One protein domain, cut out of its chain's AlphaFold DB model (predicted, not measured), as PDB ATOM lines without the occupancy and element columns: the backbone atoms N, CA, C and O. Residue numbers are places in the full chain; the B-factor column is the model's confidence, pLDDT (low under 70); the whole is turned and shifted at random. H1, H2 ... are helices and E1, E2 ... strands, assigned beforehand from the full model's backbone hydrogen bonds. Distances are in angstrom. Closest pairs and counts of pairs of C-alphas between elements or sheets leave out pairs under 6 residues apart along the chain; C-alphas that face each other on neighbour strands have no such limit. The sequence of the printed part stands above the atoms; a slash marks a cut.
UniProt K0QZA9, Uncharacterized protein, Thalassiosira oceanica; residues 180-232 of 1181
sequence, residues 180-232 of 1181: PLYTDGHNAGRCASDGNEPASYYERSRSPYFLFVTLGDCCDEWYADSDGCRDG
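AT A GLANCE: This is residues 180 to 232 of the 1181 residues of an uncharacterized protein of Thalassiosira oceanica (UniProt K0QZA9). A small two-stranded hairpin, E1 and E2, has helix H2 packed on it and the short helix H3 packed on E2 and H2; from this core a loop of chain with the short helix H1 reaches away, and its residues 203 to 208 stick out. The printed part has 53 residues, with two named strands and three named helices in the order E1, E2, H1, H2, H3, and the sheet E1 - E2 is antiparallel. The class is mixed, helices and strands, though under half of the residues are in named elements. The whole is compact, with a radius of gyration of the C-alphas of 11.2 A and spans of 30 by 24 by 19 A.

IN THESE COORDINATES: Find C-alpha 180 at (199.299, 243.292, 230.980), where E1, residues 180 to 182, begins. E2 is residues 189 to 192, 9.9 A long. H2, residues 215 to 222, runs 10.8 A to C-alpha 222 at (201.323, 245.242, 237.407). H1 is residues 199 to 202, and H3, residues 228 to 231, ends at C-alpha 231 at (211.435, 249.502, 227.540).

HOW THE PARTS SIT: Look first at the hairpin E1 and E2, antiparallel at 145 degrees, where N 181 and O 190 are 2.7 A apart, within hydrogen-bond range. The closest C-alphas of E2 and H2, Cys 191 and Cys 218, are 6.2 A apart; those of E2 and H3, Arg 190 and Cys 229, 5.1 A. H2 and H3 touch, their closest C-alphas, Cys 219 and Cys 229, 5.6 A apart. H1 is apart from E1, H2 and H3. In H2, 3 of 4 O i to N i+4 pairs are within hydrogen-bond range; H1 and H3 are too short for such a pair.

THE WHOLE: The C-alphas farthest apart, Ser 205 and Asp 231, are 32.0 A apart. The printed part has no cut, and the link H1 to H2, 12 residues, is long. The model's pLDDT is under 70 at residues 183 to 187 and 203 to 209.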
ATOM      1  N   PRO A 180     198.168 244.178 230.730       90.81
ATOM      2  CA  PRO A 180     199.299 243.292 230.980       90.81
ATOM      3  C   PRO A 180     199.207 242.018 230.130       90.81
ATOM      4  O   PRO A 180     198.168 241.359 230.068       90.81
ATOM      5  N   LEU A 181     200.327 241.649 229.517       84.75
ATOM      6  CA  LEU A 181     200.588 240.356 228.901       84.75
ATOM      7  C   LEU A 181     201.561 239.584 229.796       84.75
ATOM      8  O   LEU A 181     202.701 240.000 230.027       84.75
ATOM      9  N   TYR A 182     201.102 238.435 230.278       73.44
ATOM     10  CA  TYR A 182     201.921 237.424 230.930       73.44
ATOM     11  C   TYR A 182     201.883 236.146 230.087       73.44
ATOM     12  O   TYR A 182     200.904 235.888 229.384       73.44
ATOM     13  N   THR A 183     202.948 235.355 230.153       58.81
ATOM     14  CA  THR A 183     202.993 233.999 229.597       58.81
ATOM     15  C   THR A 183     202.922 232.984 230.738       58.81
ATOM     16  O   THR A 183     203.336 233.277 231.863       58.81
ATOM     17  N   ASP A 184     202.372 231.796 230.472       47.88
ATOM     18  CA  ASP A 184     202.347 230.691 231.440       47.88
ATOM     19  C   ASP A 184     203.742 230.035 231.503       47.88
ATOM     20  O   ASP A 184     203.998 228.971 230.948       47.88
ATOM     21  N   GLY A 185     204.663 230.751 232.151       58.75
ATOM     22  CA  GLY A 185     206.095 230.472 232.262       58.75
ATOM     23  C   GLY A 185     206.815 231.773 232.626       58.75
ATOM     24  O   GLY A 185     206.894 232.686 231.812       58.75
ATOM     25  N   HIS A 186     207.272 231.913 233.872       55.62
ATOM     26  CA  HIS A 186     207.490 233.218 234.528       55.62
ATOM     27  C   HIS A 186     208.744 234.022 234.108       55.62
ATOM     28  O   HIS A 186     209.267 234.794 234.909       55.62
ATOM     29  N   ASN A 187     209.224 233.883 232.872       59.19
ATOM     30  CA  ASN A 187     210.532 234.415 232.472       59.19
ATOM     31  C   ASN A 187     210.491 235.875 231.974       59.19
ATOM     32  O   ASN A 187     211.489 236.575 232.111       59.19
ATOM     33  N   ALA A 188     209.363 236.346 231.425       70.75
ATOM     34  CA  ALA A 188     209.177 237.740 230.999       70.75
ATOM     35  C   ALA A 188     207.687 238.129 230.905       70.75
ATOM     36  O   ALA A 188     206.808 237.276 230.746       70.75
ATOM     37  N   GLY A 189     207.390 239.430 230.950       81.31
ATOM     38  CA  GLY A 189     206.045 239.973 230.716       81.31
ATOM     39  C   GLY A 189     206.074 241.455 230.337       81.31
ATOM     40  O   GLY A 189     207.090 242.112 230.518       81.31
ATOM     41  N   ARG A 190     204.991 241.992 229.767       91.81
ATOM     42  CA  ARG A 190     204.954 243.381 229.262       91.81
ATOM     43  C   ARG A 190     203.542 243.953 229.236       91.81
ATOM     44  O   ARG A 190     202.583 243.192 229.220       91.81
ATOM     45  N   CYS A 191     203.392 245.265 229.094       93.56
ATOM     46  CA  CYS A 191     202.099 245.877 228.782       93.56
ATOM     47  C   CYS A 191     201.944 246.155 227.274       93.56
ATOM     48  O   CYS A 191     202.878 246.612 226.623       93.56
ATOM     49  N   ALA A 192     200.758 245.901 226.709       89.62
ATOM     50  CA  ALA A 192     200.460 246.090 225.284       89.62
ATOM     51  C   ALA A 192     199.133 246.828 225.050       89.62
ATOM     52  O   ALA A 192     198.282 246.876 225.932       89.62
ATOM     53  N   SER A 193     198.963 247.399 223.853       89.56
ATOM     54  CA  SER A 193     197.737 248.080 223.400       89.56
ATOM     55  C   SER A 193     197.439 247.780 221.920       89.56
ATOM     56  O   SER A 193     197.155 248.684 221.133       89.56
ATOM     57  N   ASP A 194     197.606 246.522 221.516       80.69
ATOM     58  CA  ASP A 194     197.503 246.048 220.126       80.69
ATOM     59  C   ASP A 194     196.056 245.785 219.655       80.69
ATOM     60  O   ASP A 194     195.822 245.608 218.459       80.69
ATOM     61  N   GLY A 195     195.084 245.806 220.574       81.44
ATOM     62  CA  GLY A 195     193.668 245.535 220.312       81.44
ATOM     63  C   GLY A 195     193.258 244.065 220.475       81.44
ATOM     64  O   GLY A 195     192.147 243.706 220.082       81.44
ATOM     65  N   ASN A 196     194.136 243.217 221.024       80.94
ATOM     66  CA  ASN A 196     193.877 241.799 221.282       80.94
ATOM     67  C   ASN A 196     193.506 241.521 222.754       80.94
ATOM     68  O   ASN A 196     193.700 240.404 223.243       80.94
ATOM     69  N   GLU A 197     192.999 242.516 223.496       81.94
ATOM     70  CA  GLU A 197     192.777 242.367 224.935       81.94
ATOM     71  C   GLU A 197     191.784 241.233 225.280       81.94
ATOM     72  O   GLU A 197     190.700 241.141 224.687       81.94
ATOM     73  N   PRO A 198     192.099 240.361 226.261       77.75
ATOM     74  CA  PRO A 198     191.208 239.277 226.660       77.75
ATOM     75  C   PRO A 198     189.813 239.787 227.031       77.75
ATOM     76  O   PRO A 198     189.662 240.650 227.895       77.75
ATOM     77  N   ALA A 199     188.761 239.205 226.443       76.06
ATOM     78  CA  ALA A 199     187.375 239.646 226.662       76.06
ATOM     79  C   ALA A 199     186.946 239.634 228.150       76.06
ATOM     80  O   ALA A 199     186.072 240.403 228.558       76.06
ATOM     81  N   SER A 200     187.605 238.818 228.979       70.69
ATOM     82  CA  SER A 200     187.496 238.810 230.443       70.69
ATOM     83  C   SER A 200     187.815 240.163 231.096       70.69
ATOM     84  O   SER A 200     187.215 240.500 232.118       70.69
ATOM     85  N   TYR A 201     188.700 240.974 230.509       75.25
ATOM     86  CA  TYR A 201     189.056 242.308 231.005       75.25
ATOM     87  C   TYR A 201     187.943 243.349 230.795       75.25
ATOM     88  O   TYR A 201     187.998 244.418 231.402       75.25
ATOM     89  N   TYR A 202     186.888 243.023 230.040       73.31
ATOM     90  CA  TYR A 202     185.670 243.836 229.928       73.31
ATOM     91  C   TYR A 202     184.489 243.319 230.769       73.31
ATOM     92  O   TYR A 202     183.424 243.953 230.793       73.31
ATOM     93  N   GLU A 203     184.631 242.204 231.501       67.88
ATOM     94  CA  GLU A 203     183.539 241.697 232.333       67.88
ATOM     95  C   GLU A 203     183.278 242.602 233.549       67.88
ATOM     96  O   GLU A 203     184.070 242.734 234.490       67.88
ATOM     97  N   ARG A 204     182.084 243.211 233.537       42.91
ATOM     98  CA  ARG A 204     181.638 244.309 234.420       42.91
ATOM     99  C   ARG A 204     181.462 243.931 235.905       42.91
ATOM    100  O   ARG A 204     180.876 244.691 236.670       42.91
ATOM    101  N   SER A 205     181.925 242.751 236.304       46.06
ATOM    102  CA  SER A 205     181.930 242.227 237.673       46.06
ATOM    103  C   SER A 205     183.332 242.164 238.296       46.06
ATOM    104  O   SER A 205     183.420 241.970 239.508       46.06
ATOM    105  N   ARG A 206     184.410 242.320 237.504       51.56
ATOM    106  CA  ARG A 206     185.803 242.163 237.970       51.56
ATOM    107  C   ARG A 206     186.763 243.289 237.580       51.56
ATOM    108  O   ARG A 206     187.659 243.577 238.363       51.56
ATOM    109  N   SER A 207     186.605 243.910 236.408       53.62
ATOM    110  CA  SER A 207     187.680 244.727 235.822       53.62
ATOM    111  C   SER A 207     187.484 246.245 235.951       53.62
ATOM    112  O   SER A 207     186.680 246.849 235.237       53.62
ATOM    113  N   PRO A 208     188.243 246.864 236.867       57.03
ATOM    114  CA  PRO A 208     188.850 248.178 236.669       57.03
ATOM    115  C   PRO A 208     190.390 248.137 236.776       57.03
ATOM    116  O   PRO A 208     191.023 249.177 236.666       57.03
ATOM    117  N   TYR A 209     190.983 246.963 237.042       64.12
ATOM    118  CA  TYR A 209     192.399 246.800 237.413       64.12
ATOM    119  C   TYR A 209     193.309 246.282 236.287       64.12
ATOM    120  O   TYR A 209     194.507 246.160 236.501       64.12
ATOM    121  N   PHE A 210     192.759 245.945 235.117       79.88
ATOM    122  CA  PHE A 210     193.494 245.300 234.015       79.88
ATOM    123  C   PHE A 210     193.631 246.184 232.762       79.88
ATOM    124  O   PHE A 210     194.247 245.763 231.790       79.88
ATOM    125  N   LEU A 211     193.036 247.383 232.762       88.25
ATOM    126  CA  LEU A 211     192.945 248.272 231.601       88.25
ATOM    127  C   LEU A 211     193.375 249.695 231.984       88.25
ATOM    128  O   LEU A 211     192.772 250.317 232.861       88.25
ATOM    129  N   PHE A 212     194.389 250.211 231.297       92.12
ATOM    130  CA  PHE A 212     195.131 251.420 231.651       92.12
ATOM    131  C   PHE A 212     195.144 252.442 230.513       92.12
ATOM    132  O   PHE A 212     194.962 252.098 229.348       92.12
ATOM    133  N   VAL A 213     195.350 253.721 230.837       89.00
ATOM    134  CA  VAL A 213     195.291 254.824 229.852       89.00
ATOM    135  C   VAL A 213     196.671 255.151 229.261       89.00
ATOM    136  O   VAL A 213     196.750 255.792 228.212       89.00
ATOM    137  N   THR A 214     197.752 254.700 229.900       92.69
ATOM    138  CA  THR A 214     199.129 254.800 229.398       92.69
ATOM    139  C   THR A 214     199.912 253.515 229.678       92.69
ATOM    140  O   THR A 214     199.524 252.724 230.540       92.69
ATOM    141  N   LEU A 215     201.027 253.329 228.963       91.69
ATOM    142  CA  LEU A 215     201.965 252.226 229.189       91.69
ATOM    143  C   LEU A 215     202.537 252.260 230.616       91.69
ATOM    144  O   LEU A 215     202.543 251.239 231.293       91.69
ATOM    145  N   GLY A 216     202.932 253.447 231.093       93.06
ATOM    146  CA  GLY A 216     203.457 253.641 232.448       93.06
ATOM    147  C   GLY A 216     202.454 253.252 233.534       93.06
ATOM    148  O   GLY A 216     202.791 252.453 234.399       93.06
ATOM    149  N   ASP A 217     201.197 253.713 233.449       92.94
ATOM    150  CA  ASP A 217     200.161 253.337 234.431       92.94
ATOM    151  C   ASP A 217     199.968 251.807 234.518       92.94
ATOM    152  O   ASP A 217     199.657 251.282 235.586       92.94
ATOM    153  N   CYS A 218     200.131 251.102 233.392       94.38
ATOM    154  CA  CYS A 218     200.037 249.646 233.318       94.38
ATOM    155  C   CYS A 218     201.250 248.974 233.975       94.38
ATOM    156  O   CYS A 218     201.083 248.124 234.849       94.38
ATOM    157  N   CYS A 219     202.459 249.394 233.597       94.38
ATOM    158  CA  CYS A 219     203.708 248.838 234.105       94.38
ATOM    159  C   CYS A 219     203.858 249.007 235.622       94.38
ATOM    160  O   CYS A 219     204.081 248.025 236.329       94.38
ATOM    161  N   ASP A 220     203.642 250.223 236.125       93.00
ATOM    162  CA  ASP A 220     203.820 250.590 237.535       93.00
ATOM    163  C   ASP A 220     202.847 249.848 238.468       93.00
ATOM    164  O   ASP A 220     203.138 249.625 239.646       93.00
ATOM    165  N   GLU A 221     201.666 249.483 237.966       92.06
ATOM    166  CA  GLU A 221     200.618 248.821 238.745       92.06
ATOM    167  C   GLU A 221     200.734 247.285 238.705       92.06
ATOM    168  O   GLU A 221     200.332 246.637 239.676       92.06
ATOM    169  N   TRP A 222     201.299 246.698 237.637       91.12
ATOM    170  CA  TRP A 222     201.323 245.242 237.407       91.12
ATOM    171  C   TRP A 222     202.659 244.530 237.595       91.12
ATOM    172  O   TRP A 222     202.644 243.379 238.041       91.12
ATOM    173  N   TYR A 223     203.787 245.163 237.286       91.50
ATOM    174  CA  TYR A 223     205.097 244.504 237.277       91.50
ATOM    175  C   TYR A 223     205.946 244.937 238.476       91.50
ATOM    176  O   TYR A 223     205.700 245.981 239.082       91.50
ATOM    177  N   ALA A 224     206.896 244.088 238.876       88.94
ATOM    178  CA  ALA A 224     207.897 244.457 239.880       88.94
ATOM    179  C   ALA A 224     208.966 245.368 239.253       88.94
ATOM    180  O   ALA A 224     209.274 246.431 239.786       88.94
ATOM    181  N   ASP A 225     209.442 244.976 238.071       90.25
ATOM    182  CA  ASP A 225     210.231 245.798 237.161       90.25
ATOM    183  C   ASP A 225     209.306 246.669 236.291       90.25
ATOM    184  O   ASP A 225     208.787 246.244 235.253       90.25
ATOM    185  N   SER A 226     209.048 247.897 236.747       90.00
ATOM    186  CA  SER A 226     208.223 248.863 236.014       90.00
ATOM    187  C   SER A 226     208.945 249.516 234.838       90.00
ATOM    188  O   SER A 226     208.267 250.020 233.945       90.00
ATOM    189  N   ASP A 227     210.280 249.537 234.830       88.75
ATOM    190  CA  ASP A 227     211.063 250.254 233.818       88.75
ATOM    191  C   ASP A 227     211.425 249.351 232.635       88.75
ATOM    192  O   ASP A 227     211.095 249.708 231.505       88.75
ATOM    193  N   GLY A 228     211.875 248.113 232.866       84.88
ATOM    194  CA  GLY A 228     211.965 247.104 231.806       84.88
ATOM    195  C   GLY A 228     210.615 246.865 231.122       84.88
ATOM    196  O   GLY A 228     210.541 246.784 229.897       84.88
ATOM    197  N   CYS A 229     209.501 246.890 231.868       91.19
ATOM    198  CA  CYS A 229     208.151 246.850 231.285       91.19
ATOM    199  C   CYS A 229     207.880 247.972 230.261       91.19
ATOM    200  O   CYS A 229     207.154 247.749 229.288       91.19
ATOM    201  N   ARG A 230     208.430 249.175 230.484       90.75
ATOM    202  CA  ARG A 230     208.283 250.336 229.590       90.75
ATOM    203  C   ARG A 230     209.218 250.231 228.384       90.75
ATOM    204  O   ARG A 230     208.803 250.601 227.288       90.75
ATOM    205  N   ASP A 231     210.419 249.690 228.584       84.06
ATOM    206  CA  ASP A 231     211.435 249.502 227.540       84.06
ATOM    207  C   ASP A 231     211.187 248.249 226.669       84.06
ATOM    208  O   ASP A 231     211.681 248.159 225.545       84.06
ATOM    209  N   GLY A 232     210.339 247.320 227.126       74.62
ATOM    210  CA  GLY A 232     209.685 246.306 226.286       74.62
ATOM    211  C   GLY A 232     209.320 244.997 226.993       74.62
ATOM    212  O   GLY A 232     208.368 244.330 226.573       74.62
TER     213      GLY A 232